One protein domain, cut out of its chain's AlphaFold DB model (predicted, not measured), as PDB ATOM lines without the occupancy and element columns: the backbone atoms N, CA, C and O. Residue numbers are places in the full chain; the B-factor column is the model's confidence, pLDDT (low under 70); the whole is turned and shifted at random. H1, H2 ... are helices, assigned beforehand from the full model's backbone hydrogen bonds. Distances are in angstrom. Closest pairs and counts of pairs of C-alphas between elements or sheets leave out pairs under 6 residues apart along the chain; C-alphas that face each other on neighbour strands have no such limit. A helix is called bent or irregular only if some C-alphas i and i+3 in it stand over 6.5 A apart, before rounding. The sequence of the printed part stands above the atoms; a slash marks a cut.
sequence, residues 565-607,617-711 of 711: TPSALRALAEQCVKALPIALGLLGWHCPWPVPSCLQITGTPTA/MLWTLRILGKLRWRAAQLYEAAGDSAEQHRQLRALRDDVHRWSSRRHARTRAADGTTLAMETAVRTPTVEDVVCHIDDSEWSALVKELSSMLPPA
ATOM      1  N   THR A 565       5.856  -6.205   1.768       80.69
ATOM      2  CA  THR A 565       4.543  -6.372   1.141       80.69
ATOM      3  C   THR A 565       4.491  -7.665   0.311       80.69
ATOM      4  O   THR A 565       5.518  -8.110  -0.218       80.69
ATOM      5  N   PRO A 566       3.305  -8.273   0.109       80.44
ATOM      6  CA  PRO A 566       3.171  -9.449  -0.754       80.44
ATOM      7  C   PRO A 566       3.681  -9.229  -2.187       80.44
ATOM      8  O   PRO A 566       4.164 -10.166  -2.815       80.44
ATOM      9  N   SER A 567       3.615  -8.002  -2.718       72.94
ATOM     10  CA  SER A 567       4.214  -7.645  -4.012       72.94
ATOM     11  C   SER A 567       5.745  -7.674  -3.970       72.94
ATOM     12  O   SER A 567       6.352  -8.296  -4.840       72.94
ATOM     13  N   ALA A 568       6.381  -7.106  -2.938       77.06
ATOM     14  CA  ALA A 568       7.836  -7.161  -2.772       77.06
ATOM     15  C   ALA A 568       8.360  -8.604  -2.614       77.06
ATOM     16  O   ALA A 568       9.423  -8.941  -3.141       77.06
ATOM     17  N   LEU A 569       7.597  -9.475  -1.941       80.50
ATOM     18  CA  LEU A 569       7.915 -10.902  -1.816       80.50
ATOM     19  C   LEU A 569       7.813 -11.639  -3.161       80.50
ATOM     20  O   LEU A 569       8.736 -12.381  -3.501       80.50
ATOM     21  N   ARG A 570       6.763 -11.389  -3.963       81.81
ATOM     22  CA  ARG A 570       6.655 -11.933  -5.334       81.81
ATOM     23  C   ARG A 570       7.793 -11.451  -6.230       81.81
ATOM     24  O   ARG A 570       8.405 -12.273  -6.900       81.81
ATOM     25  N   ALA A 571       8.134 -10.162  -6.194       77.19
ATOM     26  CA  ALA A 571       9.241  -9.613  -6.980       77.19
ATOM     27  C   ALA A 571      10.592 -10.262  -6.613       77.19
ATOM     28  O   ALA A 571      11.402 -10.560  -7.490       77.19
ATOM     29  N   LEU A 572      10.831 -10.548  -5.328       78.69
ATOM     30  CA  LEU A 572      12.028 -11.266  -4.882       78.69
ATOM     31  C   LEU A 572      12.007 -12.753  -5.287       78.69
ATOM     32  O   LEU A 572      13.041 -13.295  -5.673       78.69
ATOM     33  N   ALA A 573      10.838 -13.399  -5.260       80.31
ATOM     34  CA  ALA A 573      10.660 -14.762  -5.762       80.31
ATOM     35  C   ALA A 573      10.926 -14.843  -7.277       80.31
ATOM     36  O   ALA A 573      11.663 -15.718  -7.737       80.31
ATOM     37  N   GLU A 574      10.424 -13.873  -8.045       81.50
ATOM     38  CA  GLU A 574      10.721 -13.720  -9.467       81.50
ATOM     39  C   GLU A 574      12.209 -13.495  -9.730       81.50
ATOM     40  O   GLU A 574      12.732 -14.038 -10.699       81.50
ATOM     41  N   GLN A 575      12.919 -12.729  -8.894       77.69
ATOM     42  CA  GLN A 575      14.375 -12.586  -9.014       77.69
ATOM     43  C   GLN A 575      15.084 -13.937  -8.839       77.69
ATOM     44  O   GLN A 575      15.988 -14.248  -9.616       77.69
ATOM     45  N   CYS A 576      14.640 -14.782  -7.902       79.19
ATOM     46  CA  CYS A 576      15.155 -16.147  -7.770       79.19
ATOM     47  C   CYS A 576      14.884 -16.997  -9.024       79.19
ATOM     48  O   CYS A 576      15.786 -17.698  -9.482       79.19
ATOM     49  N   VAL A 577      13.690 -16.901  -9.622       79.75
ATOM     50  CA  VAL A 577      13.350 -17.606 -10.877       79.75
ATOM     51  C   VAL A 577      14.172 -17.078 -12.061       79.75
ATOM     52  O   VAL A 577      14.735 -17.869 -12.816       79.75
ATOM     53  N   LYS A 578      14.323 -15.753 -12.198       76.88
ATOM     54  CA  LYS A 578      15.128 -15.081 -13.239       76.88
ATOM     55  C   LYS A 578      16.633 -15.376 -13.103       76.88
ATOM     56  O   LYS A 578      17.352 -15.294 -14.095       76.88
ATOM     57  N   ALA A 579      17.105 -15.782 -11.921       72.69
ATOM     58  CA  ALA A 579      18.475 -16.249 -11.700       72.69
ATOM     59  C   ALA A 579      18.720 -17.712 -12.140       72.69
ATOM     60  O   ALA A 579      19.867 -18.068 -12.414       72.69
ATOM     61  N   LEU A 580      17.681 -18.556 -12.267       73.25
ATOM     62  CA  LEU A 580      17.839 -19.967 -12.666       73.25
ATOM     63  C   LEU A 580      18.507 -20.131 -14.050       73.25
ATOM     64  O   LEU A 580      19.473 -20.890 -14.129       73.25
ATOM     65  N   PRO A 581      18.110 -19.415 -15.129       68.56
ATOM     66  CA  PRO A 581      18.791 -19.510 -16.424       68.56
ATOM     67  C   PRO A 581      20.257 -19.061 -16.379       68.56
ATOM     68  O   PRO A 581      21.083 -19.586 -17.125       68.56
ATOM     69  N   ILE A 582      20.596 -18.119 -15.491       70.50
ATOM     70  CA  ILE A 582      21.973 -17.645 -15.307       70.50
ATOM     71  C   ILE A 582      22.812 -18.755 -14.666       70.50
ATOM     72  O   ILE A 582      23.867 -19.095 -15.194       70.50
ATOM     73  N   ALA A 583      22.315 -19.378 -13.593       72.94
ATOM     74  CA  ALA A 583      22.979 -20.503 -12.933       72.94
ATOM     75  C   ALA A 583      23.096 -21.747 -13.841       72.94
ATOM     76  O   ALA A 583      24.150 -22.379 -13.872       72.94
ATOM     77  N   LEU A 584      22.080 -22.054 -14.657       71.19
ATOM     78  CA  LEU A 584      22.168 -23.092 -15.699       71.19
ATOM     79  C   LEU A 584      23.258 -22.766 -16.738       71.19
ATOM     80  O   LEU A 584      23.999 -23.651 -17.167       71.19
ATOM     81  N   GLY A 585      23.397 -21.489 -17.105       69.69
ATOM     82  CA  GLY A 585      24.465 -21.005 -17.982       69.69
ATOM     83  C   GLY A 585      25.872 -21.155 -17.388       69.69
ATOM     84  O   GLY A 585      26.804 -21.418 -18.144       69.69
ATOM     85  N   LEU A 586      26.025 -21.034 -16.062       72.50
ATOM     86  CA  LEU A 586      27.282 -21.328 -15.356       72.50
ATOM     87  C   LEU A 586      27.584 -22.832 -15.361       72.50
ATOM     88  O   LEU A 586      28.728 -23.221 -15.583       72.50
ATOM     89  N   LEU A 587      26.572 -23.689 -15.183       68.75
ATOM     90  CA  LEU A 587      26.774 -25.140 -15.163       68.75
ATOM     91  C   LEU A 587      27.312 -25.667 -16.498       68.75
ATOM     92  O   LEU A 587      28.233 -26.478 -16.523       68.75
ATOM     93  N   GLY A 588      26.789 -25.163 -17.618       63.62
ATOM     94  CA  GLY A 588      27.288 -25.530 -18.943       63.62
ATOM     95  C   GLY A 588      28.724 -25.066 -19.231       63.62
ATOM     96  O   GLY A 588      29.261 -25.422 -20.273       63.62
ATOM     97  N   TRP A 589      29.362 -24.315 -18.325       64.19
ATOM     98  CA  TRP A 589      30.799 -24.037 -18.371       64.19
ATOM     99  C   TRP A 589      31.648 -25.234 -17.921       64.19
ATOM    100  O   TRP A 589      32.717 -25.478 -18.481       64.19
ATOM    101  N   HIS A 590      31.113 -26.032 -16.992       60.78
ATOM    102  CA  HIS A 590      31.729 -27.252 -16.461       60.78
ATOM    103  C   HIS A 590      31.571 -28.474 -17.375       60.78
ATOM    104  O   HIS A 590      32.285 -29.454 -17.200       60.78
ATOM    105  N   CYS A 591      30.673 -28.439 -18.365       55.22
ATOM    106  CA  CYS A 591      30.521 -29.524 -19.339       55.22
ATOM    107  C   CYS A 591      30.843 -29.059 -20.766       55.22
ATOM    108  O   CYS A 591      30.037 -28.349 -21.376       55.22
ATOM    109  N   PRO A 592      31.983 -29.472 -21.358       47.47
ATOM    110  CA  PRO A 592      32.209 -29.274 -22.783       47.47
ATOM    111  C   PRO A 592      31.181 -30.071 -23.596       47.47
ATOM    112  O   PRO A 592      31.190 -31.297 -23.562       47.47
ATOM    113  N   TRP A 593      30.346 -29.382 -24.376       42.81
ATOM    114  CA  TRP A 593      29.706 -29.982 -25.547       42.81
ATOM    115  C   TRP A 593      30.493 -29.601 -26.815       42.81
ATOM    116  O   TRP A 593      30.816 -28.419 -26.964       42.81
ATOM    117  N   PRO A 594      30.790 -30.546 -27.730       43.53
ATOM    118  CA  PRO A 594      30.607 -31.990 -27.571       43.53
ATOM    119  C   PRO A 594      31.526 -32.567 -26.484       43.53
ATOM    120  O   PRO A 594      32.686 -32.160 -26.360       43.53
ATOM    121  N   VAL A 595      31.002 -33.528 -25.716       42.16
ATOM    122  CA  VAL A 595      31.813 -34.339 -24.794       42.16
ATOM    123  C   VAL A 595      32.725 -35.216 -25.660       42.16
ATOM    124  O   VAL A 595      32.188 -35.944 -26.498       42.16
ATOM    125  N   PRO A 596      34.063 -35.157 -25.513       42.97
ATOM    126  CA  PRO A 596      34.989 -35.956 -26.316       42.97
ATOM    127  C   PRO A 596      34.624 -37.445 -26.347       42.97
ATOM    128  O   PRO A 596      34.345 -38.034 -25.306       42.97
ATOM    129  N   SER A 597      34.656 -38.066 -27.529       38.22
ATOM    130  CA  SER A 597      34.221 -39.458 -27.731       38.22
ATOM    131  C   SER A 597      34.981 -40.464 -26.862       38.22
ATOM    132  O   SER A 597      34.407 -41.466 -26.453       38.22
ATOM    133  N   CYS A 598      36.244 -40.183 -26.521       35.78
ATOM    134  CA  CYS A 598      37.020 -40.993 -25.581       35.78
ATOM    135  C   CYS A 598      36.307 -41.143 -24.226       35.78
ATOM    136  O   CYS A 598      36.143 -42.262 -23.759       35.78
ATOM    137  N   LEU A 599      35.758 -40.058 -23.669       37.91
ATOM    138  CA  LEU A 599      34.999 -40.059 -22.411       37.91
ATOM    139  C   LEU A 599      33.606 -40.702 -22.524       37.91
ATOM    140  O   LEU A 599      32.958 -40.933 -21.506       37.91
ATOM    141  N   GLN A 600      33.124 -40.967 -23.742       43.28
ATOM    142  CA  GLN A 600      31.874 -41.696 -23.983       43.28
ATOM    143  C   GLN A 600      32.095 -43.211 -24.123       43.28
ATOM    144  O   GLN A 600      31.137 -43.969 -24.021       43.28
ATOM    145  N   ILE A 601      33.335 -43.640 -24.395       38.56
ATOM    146  CA  ILE A 601      33.679 -45.017 -24.785       38.56
ATOM    147  C   ILE A 601      34.534 -45.712 -23.716       38.56
ATOM    148  O   ILE A 601      34.394 -46.915 -23.508       38.56
ATOM    149  N   THR A 602      35.407 -44.991 -23.004       38.81
ATOM    150  CA  THR A 602      36.210 -45.594 -21.933       38.81
ATOM    151  C   THR A 602      35.387 -45.738 -20.656       38.81
ATOM    152  O   THR A 602      35.215 -44.772 -19.913       38.81
ATOM    153  N   GLY A 603      34.967 -46.966 -20.340       39.66
ATOM    154  CA  GLY A 603      34.416 -47.354 -19.031       39.66
ATOM    155  C   GLY A 603      35.435 -47.311 -17.879       39.66
ATOM    156  O   GLY A 603      35.356 -48.113 -16.955       39.66
ATOM    157  N   THR A 604      36.426 -46.418 -17.941       37.44
ATOM    158  CA  THR A 604      37.454 -46.223 -16.915       37.44
ATOM    159  C   THR A 604      37.443 -44.760 -16.445       37.44
ATOM    160  O   THR A 604      37.565 -43.851 -17.270       37.44
ATOM    161  N   PRO A 605      37.314 -44.488 -15.129       43.41
ATOM    162  CA  PRO A 605      37.213 -43.133 -14.574       43.41
ATOM    163  C   PRO A 605      38.591 -42.446 -14.516       43.41
ATOM    164  O   PRO A 605      39.122 -42.145 -13.451       43.41
ATOM    165  N   THR A 606      39.221 -42.253 -15.676       39.50
ATOM    166  CA  THR A 606      40.644 -41.877 -15.787       39.50
ATOM    167  C   THR A 606      40.900 -40.375 -15.894       39.50
ATOM    168  O   THR A 606      42.007 -39.930 -15.597       39.50
ATOM    169  N   ALA A 607      39.886 -39.575 -16.226       47.28
ATOM    170  CA  ALA A 607      39.904 -38.128 -16.027       47.28
ATOM    171  C   ALA A 607      39.224 -37.792 -14.689       47.28
ATOM    172  O   ALA A 607      38.080 -37.340 -14.668       47.28
ATOM    173  N   MET A 617      30.726 -27.372  -9.478       78.75
ATOM    174  CA  MET A 617      29.599 -28.102 -10.088       78.75
ATOM    175  C   MET A 617      28.506 -28.392  -9.049       78.75
ATOM    176  O   MET A 617      27.339 -28.046  -9.256       78.75
ATOM    177  N   LEU A 618      28.881 -28.962  -7.901       84.12
ATOM    178  CA  LEU A 618      28.010 -29.221  -6.752       84.12
ATOM    179  C   LEU A 618      27.397 -27.931  -6.213       84.12
ATOM    180  O   LEU A 618      26.201 -27.900  -5.924       84.12
ATOM    181  N   TRP A 619      28.178 -26.853  -6.105       89.75
ATOM    182  CA  TRP A 619      27.686 -25.524  -5.744       89.75
ATOM    183  C   TRP A 619      26.621 -25.042  -6.734       89.75
ATOM    184  O   TRP A 619      25.562 -24.579  -6.307       89.75
ATOM    185  N   THR A 620      26.846 -25.220  -8.038       84.50
ATOM    186  CA  THR A 620      25.910 -24.790  -9.084       84.50
ATOM    187  C   THR A 620      24.606 -25.604  -9.056       84.50
ATOM    188  O   THR A 620      23.513 -25.038  -9.120       84.50
ATOM    189  N   LEU A 621      24.672 -26.926  -8.872       86.81
ATOM    190  CA  LEU A 621      23.482 -27.775  -8.712       86.81
ATOM    191  C   LEU A 621      22.711 -27.444  -7.421       86.81
ATOM    192  O   LEU A 621      21.486 -27.295  -7.423       86.81
ATOM    193  N   ARG A 622      23.439 -27.255  -6.315       91.19
ATOM    194  CA  ARG A 622      22.890 -26.852  -5.014       91.19
ATOM    195  C   ARG A 622      22.218 -25.481  -5.080       91.19
ATOM    196  O   ARG A 622      21.156 -25.310  -4.480       91.19
ATOM    197  N   ILE A 623      22.795 -24.503  -5.787       90.56
ATOM    198  CA  ILE A 623      22.209 -23.160  -5.886       90.56
ATOM    199  C   ILE A 623      20.966 -23.149  -6.778       90.56
ATOM    200  O   ILE A 623      20.000 -22.486  -6.417       90.56
ATOM    201  N   LEU A 624      20.921 -23.948  -7.852       88.62
ATOM    202  CA  LEU A 624      19.708 -24.152  -8.658       88.62
ATOM    203  C   LEU A 624      18.546 -24.676  -7.803       88.62
ATOM    204  O   LEU A 624      17.465 -24.080  -7.787       88.62
ATOM    205  N   GLY A 625      18.787 -25.736  -7.024       89.69
ATOM    206  CA  GLY A 625      17.775 -26.287  -6.124       89.69
ATOM    207  C   GLY A 625      17.334 -25.293  -5.040       89.69
ATOM    208  O   GLY A 625      16.137 -25.077  -4.832       89.69
ATOM    209  N   LYS A 626      18.291 -24.600  -4.408       92.00
ATOM    210  CA  LYS A 626      18.007 -23.573  -3.389       92.00
ATOM    211  C   LYS A 626      17.279 -22.352  -3.945       92.00
ATOM    212  O   LYS A 626      16.472 -21.779  -3.221       92.00
ATOM    213  N   LEU A 627      17.513 -21.950  -5.196       89.06
ATOM    214  CA  LEU A 627      16.771 -20.862  -5.841       89.06
ATOM    215  C   LEU A 627      15.300 -21.237  -6.053       89.06
ATOM    216  O   LEU A 627      14.437 -20.434  -5.705       89.06
ATOM    217  N   ARG A 628      14.995 -22.457  -6.527       92.06
ATOM    218  CA  ARG A 628      13.601 -22.938  -6.623       92.06
ATOM    219  C   ARG A 628      12.916 -23.003  -5.265       92.06
ATOM    220  O   ARG A 628      11.794 -22.525  -5.123       92.06
ATOM    221  N   TRP A 629      13.592 -23.561  -4.261       94.06
ATOM    222  CA  TRP A 629      13.039 -23.657  -2.910       94.06
ATOM    223  C   TRP A 629      12.795 -22.274  -2.284       94.06
ATOM    224  O   TRP A 629      11.717 -22.021  -1.750       94.06
ATOM    225  N   ARG A 630      13.746 -21.335  -2.410       93.19
ATOM    226  CA  ARG A 630      13.575 -19.951  -1.931       93.19
ATOM    227  C   ARG A 630      12.458 -19.221  -2.668       93.19
ATOM    228  O   ARG A 630      11.672 -18.546  -2.013       93.19
ATOM    229  N   ALA A 631      12.342 -19.394  -3.986       92.00
ATOM    230  CA  ALA A 631      11.216 -18.867  -4.751       92.00
ATOM    231  C   ALA A 631       9.885 -19.414  -4.211       92.00
ATOM    232  O   ALA A 631       9.003 -18.629  -3.885       92.00
ATOM    233  N   ALA A 632       9.765 -20.734  -4.017       93.75
ATOM    234  CA  ALA A 632       8.561 -21.349  -3.457       93.75
ATOM    235  C   ALA A 632       8.190 -20.781  -2.077       93.75
ATOM    236  O   ALA A 632       7.043 -20.402  -1.864       93.75
ATOM    237  N   GLN A 633       9.160 -20.661  -1.165       93.81
ATOM    238  CA  GLN A 633       8.955 -20.100   0.177       93.81
ATOM    239  C   GLN A 633       8.570 -18.609   0.152       93.81
ATOM    240  O   GLN A 633       7.832 -18.150   1.020       93.81
ATOM    241  N   LEU A 634       9.051 -17.839  -0.832       90.12
ATOM    242  CA  LEU A 634       8.676 -16.433  -1.015       90.12
ATOM    243  C   LEU A 634       7.285 -16.275  -1.656       90.12
ATOM    244  O   LEU A 634       6.541 -15.385  -1.250       90.12
ATOM    245  N   TYR A 635       6.902 -17.149  -2.593       91.69
ATOM    246  CA  TYR A 635       5.541 -17.199  -3.140       91.69
ATOM    247  C   TYR A 635       4.519 -17.622  -2.075       91.69
ATOM    248  O   TYR A 635       3.502 -16.953  -1.909       91.69
ATOM    249  N   GLU A 636       4.836 -18.638  -1.269       92.50
ATOM    250  CA  GLU A 636       4.072 -19.032  -0.077       92.50
ATOM    251  C   GLU A 636       3.889 -17.857   0.891       92.50
ATOM    252  O   GLU A 636       2.768 -17.510   1.259       92.50
ATOM    253  N   ALA A 637       4.984 -17.167   1.225       87.06
ATOM    254  CA  ALA A 637       4.977 -15.980   2.074       87.06
ATOM    255  C   ALA A 637       4.160 -14.800   1.501       87.06
ATOM    256  O   ALA A 637       3.715 -13.945   2.268       87.06
ATOM    257  N   ALA A 638       3.957 -14.757   0.180       87.19
ATOM    258  CA  ALA A 638       3.122 -13.781  -0.518       87.19
ATOM    259  C   ALA A 638       1.653 -14.224  -0.705       87.19
ATOM    260  O   ALA A 638       0.859 -13.463  -1.267       87.19
ATOM    261  N   GLY A 639       1.290 -15.436  -0.271       88.00
ATOM    262  CA  GLY A 639      -0.037 -16.030  -0.470       88.00
ATOM    263  C   GLY A 639      -0.283 -16.601  -1.873       88.00
ATOM    264  O   GLY A 639      -1.432 -16.809  -2.249       88.00
ATOM    265  N   ASP A 640       0.766 -16.840  -2.664       90.69
ATOM    266  CA  ASP A 640       0.686 -17.451  -3.995       90.69
ATOM    267  C   ASP A 640       0.992 -18.956  -3.927       90.69
ATOM    268  O   ASP A 640       2.096 -19.431  -4.214       90.69
ATOM    269  N   SER A 641      -0.011 -19.725  -3.498       90.31
ATOM    270  CA  SER A 641       0.105 -21.181  -3.385       90.31
ATOM    271  C   SER A 641       0.260 -21.861  -4.750       90.31
ATOM    272  O   SER A 641       0.936 -22.887  -4.844       90.31
ATOM    273  N   ALA A 642      -0.308 -21.307  -5.824       91.06
ATOM    274  CA  ALA A 642      -0.215 -21.891  -7.161       91.06
ATOM    275  C   ALA A 642       1.237 -21.904  -7.668       91.06
ATOM    276  O   ALA A 642       1.719 -22.942  -8.141       91.06
ATOM    277  N   GLU A 643       1.950 -20.785  -7.517       90.12
ATOM    278  CA  GLU A 643       3.348 -20.677  -7.925       90.12
ATOM    279  C   GLU A 643       4.296 -21.401  -6.955       90.12
ATOM    280  O   GLU A 643       5.209 -22.096  -7.406       90.12
ATOM    281  N   GLN A 644       4.028 -21.379  -5.641       93.06
ATOM    282  CA  GLN A 644       4.716 -22.235  -4.659       93.06
ATOM    283  C   GLN A 644       4.694 -23.711  -5.099       93.06
ATOM    284  O   GLN A 644       5.746 -24.341  -5.242       93.06
ATOM    285  N   HIS A 645       3.507 -24.264  -5.382       92.06
ATOM    286  CA  HIS A 645       3.364 -25.652  -5.827       92.06
ATOM    287  C   HIS A 645       4.009 -25.899  -7.197       92.06
ATOM    288  O   HIS A 645       4.436 -27.021  -7.471       92.06
ATOM    289  N   ARG A 646       4.074 -24.898  -8.088       92.88
ATOM    290  CA  ARG A 646       4.783 -25.003  -9.376       92.88
ATOM    291  C   ARG A 646       6.294 -25.130  -9.165       92.88
ATOM    292  O   ARG A 646       6.900 -26.035  -9.734       92.88
ATOM    293  N   GLN A 647       6.887 -24.294  -8.314       92.25
ATOM    294  CA  GLN A 647       8.328 -24.316  -8.045       92.25
ATOM    295  C   GLN A 647       8.773 -25.557  -7.254       92.25
ATOM    296  O   GLN A 647       9.815 -26.131  -7.573       92.25
ATOM    297  N   LEU A 648       7.971 -26.032  -6.289       92.12
ATOM    298  CA  LEU A 648       8.250 -27.287  -5.571       92.12
ATOM    299  C   LEU A 648       8.156 -28.520  -6.481       92.12
ATOM    300  O   LEU A 648       9.012 -29.400  -6.395       92.12
ATOM    301  N   ARG A 649       7.169 -28.575  -7.391       91.88
ATOM    302  CA  ARG A 649       7.100 -29.635  -8.413       91.88
ATOM    303  C   ARG A 649       8.316 -29.598  -9.328       91.88
ATOM    304  O   ARG A 649       8.984 -30.610  -9.453       91.88
ATOM    305  N   ALA A 650       8.675 -28.430  -9.859       89.44
ATOM    306  CA  ALA A 650       9.851 -28.301 -10.718       89.44
ATOM    307  C   ALA A 650      11.165 -28.690 -10.007       89.44
ATOM    308  O   ALA A 650      12.044 -29.266 -10.636       89.44
ATOM    309  N   LEU A 651      11.297 -28.431  -8.698       90.50
ATOM    310  CA  LEU A 651      12.427 -28.916  -7.893       90.50
ATOM    311  C   LEU A 651      12.431 -30.448  -7.762       90.50
ATOM    312  O   LEU A 651      13.475 -31.072  -7.938       90.50
ATOM    313  N   ARG A 652      11.272 -31.054  -7.480       91.31
ATOM    314  CA  ARG A 652      11.102 -32.516  -7.409       91.31
ATOM    315  C   ARG A 652      11.411 -33.177  -8.761       91.31
ATOM    316  O   ARG A 652      12.157 -34.152  -8.804       91.31
ATOM    317  N   ASP A 653      10.908 -32.605  -9.852       88.69
ATOM    318  CA  ASP A 653      11.135 -33.065 -11.225       88.69
ATOM    319  C   ASP A 653      12.612 -32.969 -11.623       88.69
ATOM    320  O   ASP A 653      13.147 -33.919 -12.191       88.69
ATOM    321  N   ASP A 654      13.286 -31.860 -11.301       86.19
ATOM    322  CA  ASP A 654      14.716 -31.680 -11.568       86.19
ATOM    323  C   ASP A 654      15.551 -32.726 -10.798       86.19
ATOM    324  O   ASP A 654      16.338 -33.449 -11.411       86.19
ATOM    325  N   VAL A 655      15.316 -32.911  -9.489       86.62
ATOM    326  CA  VAL A 655      16.022 -33.922  -8.669       86.62
ATOM    327  C   VAL A 655      15.792 -35.347  -9.191       86.62
ATOM    328  O   VAL A 655      16.753 -36.116  -9.320       86.62
ATOM    329  N   HIS A 656      14.553 -35.714  -9.540       85.62
ATOM    330  CA  HIS A 656      14.260 -37.023 -10.134       85.62
ATOM    331  C   HIS A 656      14.914 -37.201 -11.506       85.62
ATOM    332  O   HIS A 656      15.451 -38.272 -11.788       85.62
ATOM    333  N   ARG A 657      14.903 -36.171 -12.358       83.25
ATOM    334  CA  ARG A 657      15.466 -36.229 -13.712       83.25
ATOM    335  C   ARG A 657      16.983 -36.379 -13.686       83.25
ATOM    336  O   ARG A 657      17.506 -37.257 -14.371       83.25
ATOM    337  N   TRP A 658      17.671 -35.586 -12.863       83.25
ATOM    338  CA  TRP A 658      19.117 -35.690 -12.656       83.25
ATOM    339  C   TRP A 658      19.495 -37.075 -12.113       83.25
ATOM    340  O   TRP A 658      20.377 -37.738 -12.661       83.25
ATOM    341  N   SER A 659      18.760 -37.563 -11.106       82.44
ATOM    342  CA  SER A 659      18.981 -38.892 -10.525       82.44
ATOM    343  C   SER A 659      18.746 -40.010 -11.543       82.44
ATOM    344  O   SER A 659      19.588 -40.893 -11.685       82.44
ATOM    345  N   SER A 660      17.636 -39.977 -12.283       79.56
ATOM    346  CA  SER A 660      17.286 -40.982 -13.296       79.56
ATOM    347  C   SER A 660      18.341 -41.064 -14.403       79.56
ATOM    348  O   SER A 660      18.789 -42.153 -14.762       79.56
ATOM    349  N   ARG A 661      18.821 -39.910 -14.885       73.06
ATOM    350  CA  ARG A 661      19.882 -39.823 -15.898       73.06
ATOM    351  C   ARG A 661      21.226 -40.354 -15.413       73.06
ATOM    352  O   ARG A 661      21.878 -41.059 -16.181       73.06
ATOM    353  N   ARG A 662      21.593 -40.095 -14.152       73.50
ATOM    354  CA  ARG A 662      22.767 -40.707 -13.511       73.50
ATOM    355  C   ARG A 662      22.664 -42.231 -13.535       73.50
ATOM    356  O   ARG A 662      23.501 -42.881 -14.147       73.50
ATOM    357  N   HIS A 663      21.584 -42.788 -12.979       73.00
ATOM    358  CA  HIS A 663      21.366 -44.241 -12.925       73.00
ATOM    359  C   HIS A 663      21.335 -44.892 -14.315       73.00
ATOM    360  O   HIS A 663      21.847 -45.995 -14.486       73.00
ATOM    361  N   ALA A 664      20.741 -44.229 -15.313       65.81
ATOM    362  CA  ALA A 664      20.721 -44.721 -16.688       65.81
ATOM    363  C   ALA A 664      22.131 -44.815 -17.295       65.81
ATOM    364  O   ALA A 664      22.400 -45.753 -18.038       65.81
ATOM    365  N   ARG A 665      23.033 -43.884 -16.956       63.75
ATOM    366  CA  ARG A 665      24.432 -43.911 -17.404       63.75
ATOM    367  C   ARG A 665      25.306 -44.882 -16.619       63.75
ATOM    368  O   ARG A 665      26.092 -45.566 -17.258       63.75
ATOM    369  N   THR A 666      25.131 -45.015 -15.303       63.09
ATOM    370  CA  THR A 666      25.822 -46.053 -14.514       63.09
ATOM    371  C   THR A 666      25.538 -47.438 -15.106       63.09
ATOM    372  O   THR A 666      26.457 -48.119 -15.540       63.09
ATOM    373  N   ARG A 667      24.257 -47.783 -15.307       59.47
ATOM    374  CA  ARG A 667      23.862 -49.065 -15.922       59.47
ATOM    375  C   ARG A 667      24.337 -49.243 -17.371       59.47
ATOM    376  O   ARG A 667      24.451 -50.376 -17.824       59.47
ATOM    377  N   ALA A 668      24.553 -48.154 -18.110       56.09
ATOM    378  CA  ALA A 668      25.093 -48.208 -19.468       56.09
ATOM    379  C   ALA A 668      26.621 -48.391 -19.487       56.09
ATOM    380  O   ALA A 668      27.141 -48.947 -20.447       56.09
ATOM    381  N   ALA A 669      27.335 -47.970 -18.437       52.84
ATOM    382  CA  ALA A 669      28.743 -48.316 -18.243       52.84
ATOM    383  C   ALA A 669      28.911 -49.799 -17.851       52.84
ATOM    384  O   ALA A 669      29.881 -50.432 -18.260       52.84
ATOM    385  N   ASP A 670      27.931 -50.362 -17.138       50.84
ATOM    386  CA  ASP A 670      27.902 -51.772 -16.722       50.84
ATOM    387  C   ASP A 670      27.446 -52.753 -17.835       50.84
ATOM    388  O   ASP A 670      27.401 -53.964 -17.603       50.84
ATOM    389  N   GLY A 671      27.067 -52.274 -19.033       41.81
ATOM    390  CA  GLY A 671      26.389 -53.079 -20.066       41.81
ATOM    391  C   GLY A 671      26.865 -52.840 -21.506       41.81
ATOM    392  O   GLY A 671      26.993 -51.712 -21.968       41.81
ATOM    393  N   THR A 672      27.067 -53.921 -22.264       43.97
ATOM    394  CA  THR A 672      27.724 -53.963 -23.590       43.97
ATOM    395  C   THR A 672      26.900 -53.437 -24.786       43.97
ATOM    396  O   THR A 672      27.057 -53.921 -25.907       43.97
ATOM    397  N   THR A 673      26.036 -52.434 -24.602       42.44
ATOM    398  CA  THR A 673      25.178 -51.878 -25.675       42.44
ATOM    399  C   THR A 673      25.122 -50.346 -25.686       42.44
ATOM    400  O   THR A 673      24.094 -49.719 -25.425       42.44
ATOM    401  N   LEU A 674      26.230 -49.722 -26.099       38.97
ATOM    402  CA  LEU A 674      26.288 -48.299 -26.452       38.97
ATOM    403  C   LEU A 674      25.559 -48.031 -27.785       38.97
ATOM    404  O   LEU A 674      26.153 -48.017 -28.861       38.97
ATOM    405  N   ALA A 675      24.244 -47.806 -27.712       37.16
ATOM    406  CA  ALA A 675      23.462 -47.307 -28.841       37.16
ATOM    407  C   ALA A 675      23.860 -45.849 -29.151       37.16
ATOM    408  O   ALA A 675      23.555 -44.922 -28.400       37.16
ATOM    409  N   MET A 676      24.568 -45.656 -30.265       37.38
ATOM    410  CA  MET A 676      25.180 -44.385 -30.651       37.38
ATOM    411  C   MET A 676      24.146 -43.407 -31.252       37.38
ATOM    412  O   MET A 676      24.066 -43.233 -32.466       37.38
ATOM    413  N   GLU A 677      23.336 -42.754 -30.411       35.00
ATOM    414  CA  GLU A 677      22.417 -41.690 -30.856       35.00
ATOM    415  C   GLU A 677      23.178 -40.412 -31.259       35.00
ATOM    416  O   GLU A 677      23.494 -39.558 -30.428       35.00
ATOM    417  N   THR A 678      23.395 -40.225 -32.561       31.89
ATOM    418  CA  THR A 678      23.998 -39.027 -33.179       31.89
ATOM    419  C   THR A 678      23.043 -37.820 -33.242       31.89
ATOM    420  O   THR A 678      22.940 -37.125 -34.252       31.89
ATOM    421  N   ALA A 679      22.342 -37.529 -32.144       31.66
ATOM    422  CA  ALA A 679      21.480 -36.355 -32.028       31.66
ATOM    423  C   ALA A 679      22.253 -35.150 -31.463       31.66
ATOM    424  O   ALA A 679      22.813 -35.214 -30.368       31.66
ATOM    425  N   VAL A 680      22.225 -34.014 -32.173       34.09
ATOM    426  CA  VAL A 680      22.775 -32.732 -31.697       34.09
ATOM    427  C   VAL A 680      21.925 -32.222 -30.526       34.09
ATOM    428  O   VAL A 680      20.949 -31.498 -30.714       34.09
ATOM    429  N   ARG A 681      22.272 -32.631 -29.302       38.16
ATOM    430  CA  ARG A 681      21.599 -32.196 -28.072       38.16
ATOM    431  C   ARG A 681      22.250 -30.921 -27.532       38.16
ATOM    432  O   ARG A 681      23.468 -30.787 -27.495       38.16
ATOM    433  N   THR A 682      21.417 -29.973 -27.107       36.28
ATOM    434  CA  THR A 682      21.839 -28.851 -26.256       36.28
ATOM    435  C   THR A 682      22.431 -29.390 -24.953       36.28
ATOM    436  O   THR A 682      21.879 -30.368 -24.449       36.28
ATOM    437  N   PRO A 683      23.477 -28.774 -24.370       42.50
ATOM    438  CA  PRO A 683      24.077 -29.262 -23.128       42.50
ATOM    439  C   PRO A 683      23.035 -29.318 -22.008       42.50
ATOM    440  O   PRO A 683      22.346 -28.326 -21.752       42.50
ATOM    441  N   THR A 684      22.916 -30.475 -21.359       52.88
ATOM    442  CA  THR A 684      21.932 -30.718 -20.300       52.88
ATOM    443  C   THR A 684      22.618 -30.825 -18.935       52.88
ATOM    444  O   THR A 684      23.768 -31.248 -18.829       52.88
ATOM    445  N   VAL A 685      21.930 -30.423 -17.861       56.59
ATOM    446  CA  VAL A 685      22.416 -30.549 -16.466       56.59
ATOM    447  C   VAL A 685      22.738 -32.011 -16.144       56.59
ATOM    448  O   VAL A 685      23.713 -32.348 -15.479       56.59
ATOM    449  N   GLU A 686      21.904 -32.871 -16.704       61.62
ATOM    450  CA  GLU A 686      21.920 -34.316 -16.725       61.62
ATOM    451  C   GLU A 686      23.238 -34.903 -17.268       61.62
ATOM    452  O   GLU A 686      23.599 -36.017 -16.887       61.62
ATOM    453  N   ASP A 687      23.979 -34.163 -18.105       56.25
ATOM    454  CA  ASP A 687      25.279 -34.598 -18.620       56.25
ATOM    455  C   ASP A 687      26.392 -34.511 -17.563       56.25
ATOM    456  O   ASP A 687      27.276 -35.366 -17.528       56.25
ATOM    457  N   VAL A 688      26.305 -33.506 -16.686       60.91
ATOM    458  CA  VAL A 688      27.304 -33.106 -15.675       60.91
ATOM    459  C   VAL A 688      27.289 -34.045 -14.466       60.91
ATOM    460  O   VAL A 688      28.323 -34.380 -13.890       60.91
ATOM    461  N   VAL A 689      26.089 -34.489 -14.089       66.56
ATOM    462  CA  VAL A 689      25.785 -35.210 -12.841       66.56
ATOM    463  C   VAL A 689      26.495 -36.567 -12.721       66.56
ATOM    464  O   VAL A 689      26.613 -37.101 -11.621       66.56
ATOM    465  N   CYS A 690      26.991 -37.130 -13.822       66.56
ATOM    466  CA  CYS A 690      27.633 -38.449 -13.838       66.56
ATOM    467  C   CYS A 690      29.110 -38.429 -13.408       66.56
ATOM    468  O   CYS A 690      29.688 -39.493 -13.228       66.56
ATOM    469  N   HIS A 691      29.703 -37.243 -13.235       66.56
ATOM    470  CA  HIS A 691      31.113 -37.061 -12.860       66.56
ATOM    471  C   HIS A 691      31.325 -36.687 -11.379       66.56
ATOM    472  O   HIS A 691      32.430 -36.331 -10.985       66.56
ATOM    473  N   ILE A 692      30.258 -36.711 -10.581       72.12
ATOM    474  CA  ILE A 692      30.256 -36.421  -9.139       72.12
ATOM    475  C   ILE A 692      30.287 -37.758  -8.389       72.12
ATOM    476  O   ILE A 692      29.579 -38.673  -8.811       72.12
ATOM    477  N   ASP A 693      31.003 -37.887  -7.275       78.75
ATOM    478  CA  ASP A 693      31.054 -39.147  -6.518       78.75
ATOM    479  C   ASP A 693      29.697 -39.527  -5.893       78.75
ATOM    480  O   ASP A 693      28.855 -38.672  -5.608       78.75
ATOM    481  N   ASP A 694      29.447 -40.824  -5.673       80.56
ATOM    482  CA  ASP A 694      28.156 -41.309  -5.146       80.56
ATOM    483  C   ASP A 694      27.838 -40.777  -3.742       80.56
ATOM    484  O   ASP A 694      26.671 -40.534  -3.425       80.56
ATOM    485  N   SER A 695      28.854 -40.553  -2.906       84.88
ATOM    486  CA  SER A 695      28.711 -39.975  -1.564       84.88
ATOM    487  C   SER A 695      28.257 -38.513  -1.622       84.88
ATOM    488  O   SER A 695      27.281 -38.136  -0.968       84.88
ATOM    489  N   GLU A 696      28.916 -37.699  -2.447       85.38
ATOM    490  CA  GLU A 696      28.604 -36.282  -2.654       85.38
ATOM    491  C   GLU A 696      27.255 -36.092  -3.348       85.38
ATOM    492  O   GLU A 696      26.448 -35.251  -2.940       85.38
ATOM    493  N   TRP A 697      26.971 -36.920  -4.356       86.94
ATOM    494  CA  TRP A 697      25.683 -36.948  -5.035       86.94
ATOM    495  C   TRP A 697      24.552 -37.327  -4.076       86.94
ATOM    496  O   TRP A 697      23.533 -36.636  -4.020       86.94
ATOM    497  N   SER A 698      24.741 -38.369  -3.262       87.00
ATOM    498  CA  SER A 698      23.762 -38.773  -2.245       87.00
ATOM    499  C   SER A 698      23.540 -37.677  -1.203       87.00
ATOM    500  O   SER A 698      22.400 -37.440  -0.797       87.00
ATOM    501  N   ALA A 699      24.596 -36.965  -0.795       90.12
ATOM    502  CA  ALA A 699      24.489 -35.822   0.106       90.12
ATOM    503  C   ALA A 699      23.691 -34.666  -0.523       90.12
ATOM    504  O   ALA A 699      22.797 -34.127   0.130       90.12
ATOM    505  N   LEU A 700      23.946 -34.327  -1.793       89.06
ATOM    506  CA  LEU A 700      23.203 -33.302  -2.532       89.06
ATOM    507  C   LEU A 700      21.725 -33.682  -2.726       89.06
ATOM    508  O   LEU A 700      20.843 -32.864  -2.466       89.06
ATOM    509  N   VAL A 701      21.435 -34.917  -3.144       89.81
ATOM    510  CA  VAL A 701      20.057 -35.401  -3.316       89.81
ATOM    511  C   VAL A 701      19.323 -35.424  -1.978       89.81
ATOM    512  O   VAL A 701      18.171 -34.996  -1.924       89.81
ATOM    513  N   LYS A 702      19.973 -35.848  -0.888       91.94
ATOM    514  CA  LYS A 702      19.401 -35.798   0.466       91.94
ATOM    515  C   LYS A 702      19.128 -34.359   0.907       91.94
ATOM    516  O   LYS A 702      18.042 -34.084   1.412       91.94
ATOM    517  N   GLU A 703      20.068 -33.440   0.677       92.31
ATOM    518  CA  GLU A 703      19.918 -32.011   0.972       92.31
ATOM    519  C   GLU A 703      18.702 -31.426   0.236       92.31
ATOM    520  O   GLU A 703      17.800 -30.890   0.880       92.31
ATOM    521  N   LEU A 704      18.622 -31.587  -1.088       89.06
ATOM    522  CA  LEU A 704      17.521 -31.052  -1.897       89.06
ATOM    523  C   LEU A 704      16.181 -31.755  -1.640       89.06
ATOM    524  O   LEU A 704      15.148 -31.091  -1.606       89.06
ATOM    525  N   SER A 705      16.175 -33.068  -1.399       87.88
ATOM    526  CA  SER A 705      14.938 -33.803  -1.090       87.88
ATOM    527  C   SER A 705      14.389 -33.434   0.286       87.88
ATOM    528  O   SER A 705      13.177 -33.370   0.449       87.88
ATOM    529  N   SER A 706      15.251 -33.108   1.259       87.88
ATOM    530  CA  SER A 706      14.814 -32.649   2.588       87.88
ATOM    531  C   SER A 706      14.123 -31.276   2.580       87.88
ATOM    532  O   SER A 706      13.456 -30.919   3.546       87.88
ATOM    533  N   MET A 707      14.260 -30.509   1.489       86.12
ATOM    534  CA  MET A 707      13.555 -29.240   1.269       86.12
ATOM    535  C   MET A 707      12.144 -29.417   0.693       86.12
ATOM    536  O   MET A 707      11.374 -28.454   0.669       86.12
ATOM    537  N   LEU A 708      11.812 -30.609   0.190       84.38
ATOM    538  CA  LEU A 708      10.495 -30.923  -0.351       84.38
ATOM    539  C   LEU A 708       9.582 -31.438   0.773       84.38
ATOM    540  O   LEU A 708      10.041 -32.209   1.619       84.38
ATOM    541  N   PRO A 709       8.285 -31.081   0.780       73.19
ATOM    542  CA  PRO A 709       7.331 -31.753   1.652       73.19
ATOM    543  C   PRO A 709       7.259 -33.253   1.302       73.19
ATOM    544  O   PRO A 709       7.485 -33.612   0.132       73.19
ATOM    545  N   PRO A 710       6.932 -34.127   2.279       65.38
ATOM    546  CA  PRO A 710       6.639 -35.532   2.004       65.38
ATOM    547  C   PRO A 710       5.554 -35.644   0.923       65.38
ATOM    548  O   PRO A 710       4.711 -34.754   0.784       65.38
ATOM    549  N   ALA A 711       5.671 -36.677   0.088       53.78
ATOM    550  CA  ALA A 711       4.845 -36.865  -1.105       53.78
ATOM    551  C   ALA A 711       3.424 -37.339  -0.777       53.78
ATOM    552  O   ALA A 711       3.284 -38.131   0.179       53.78
TER     553      ALA A 711
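What this domain is: This is residues 565 to 607 and 617 to 711 of the 711 residues of the protein "Hypothetical_protein" of Leishmania braziliensis MHOM/BR/75/M2904 (UniProt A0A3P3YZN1). Three long helices, H1, H3 and H4, lie side by side and run alternately opposite ways, with H3 between the other two and the shorter H6 packed on H3 and H4. H5 fits between H1b and H4, while little H2, at one end, touches no helix. The printed part has 138 residues with six named helices, H1 to H6 in order, and no named strand: all helix. It is only just loose, close to compact, with a radius of gyration of the C-alphas of 17.3 A, and only just elongated, spanning 57 by 28 by 23 A.

Where its parts are: H1, residues 566 to 590, begins at C-alpha (3.171, -9.449, -0.754); assigned as one helix by its hydrogen bonds, it is bent, with C-alphas 578 and 581 6.6 A apart. Its arms are H1a, 566 to 578, 18.2 A, and H1b, 581 to 590, 15.1 A. H2 is 597 to 601, H3 617 to 637, 30.0 A, and H4 641 to 669, 42.2 A. H5, 685 to 691, is only just irregular: C-alphas 687 and 690 are 6.6 A apart. H6, 694 to 705, 15.7 A, ends at (14.938, -33.803, -1.090).

How they stand to each other: H3, H4 and H6 form an up and down bundle, each running against the one before. The hairpin H3 and H4 touches at Ala 632 and Gln 644, closest C-alphas 4.1 A. H6 touches H3 at Gly 625 and Leu 704, 6.4 A. H1a touches H3 at Ala 573 and Ala 631, 4.3 A, at a shallow tilt of 21 degrees, opposite ways. H5 touches H4 at Trp 658 and Glu 686, 5.1 A, at a steep tilt of 44 degrees. Every O i to N i+4 pair is within hydrogen-bond range in H1a, H2, H3, H4 and H6, against 4 of 6 in H1b and 1 of 3 in H5, where 2 of 4 O i to N i+3 pairs are.

The domain as a whole: The farthest C-alphas, Thr 565 and Thr 672, are 58.4 A apart. Residues 608 to 616 are not printed, and C-alphas 607 and 617 are 15.6 A apart across this cut. The link H4 to H5 is long, 15 residues. Mean pLDDT of the printed part is 71.3; 53 residues are under 70, among them 587 to 607 and 664 to 691.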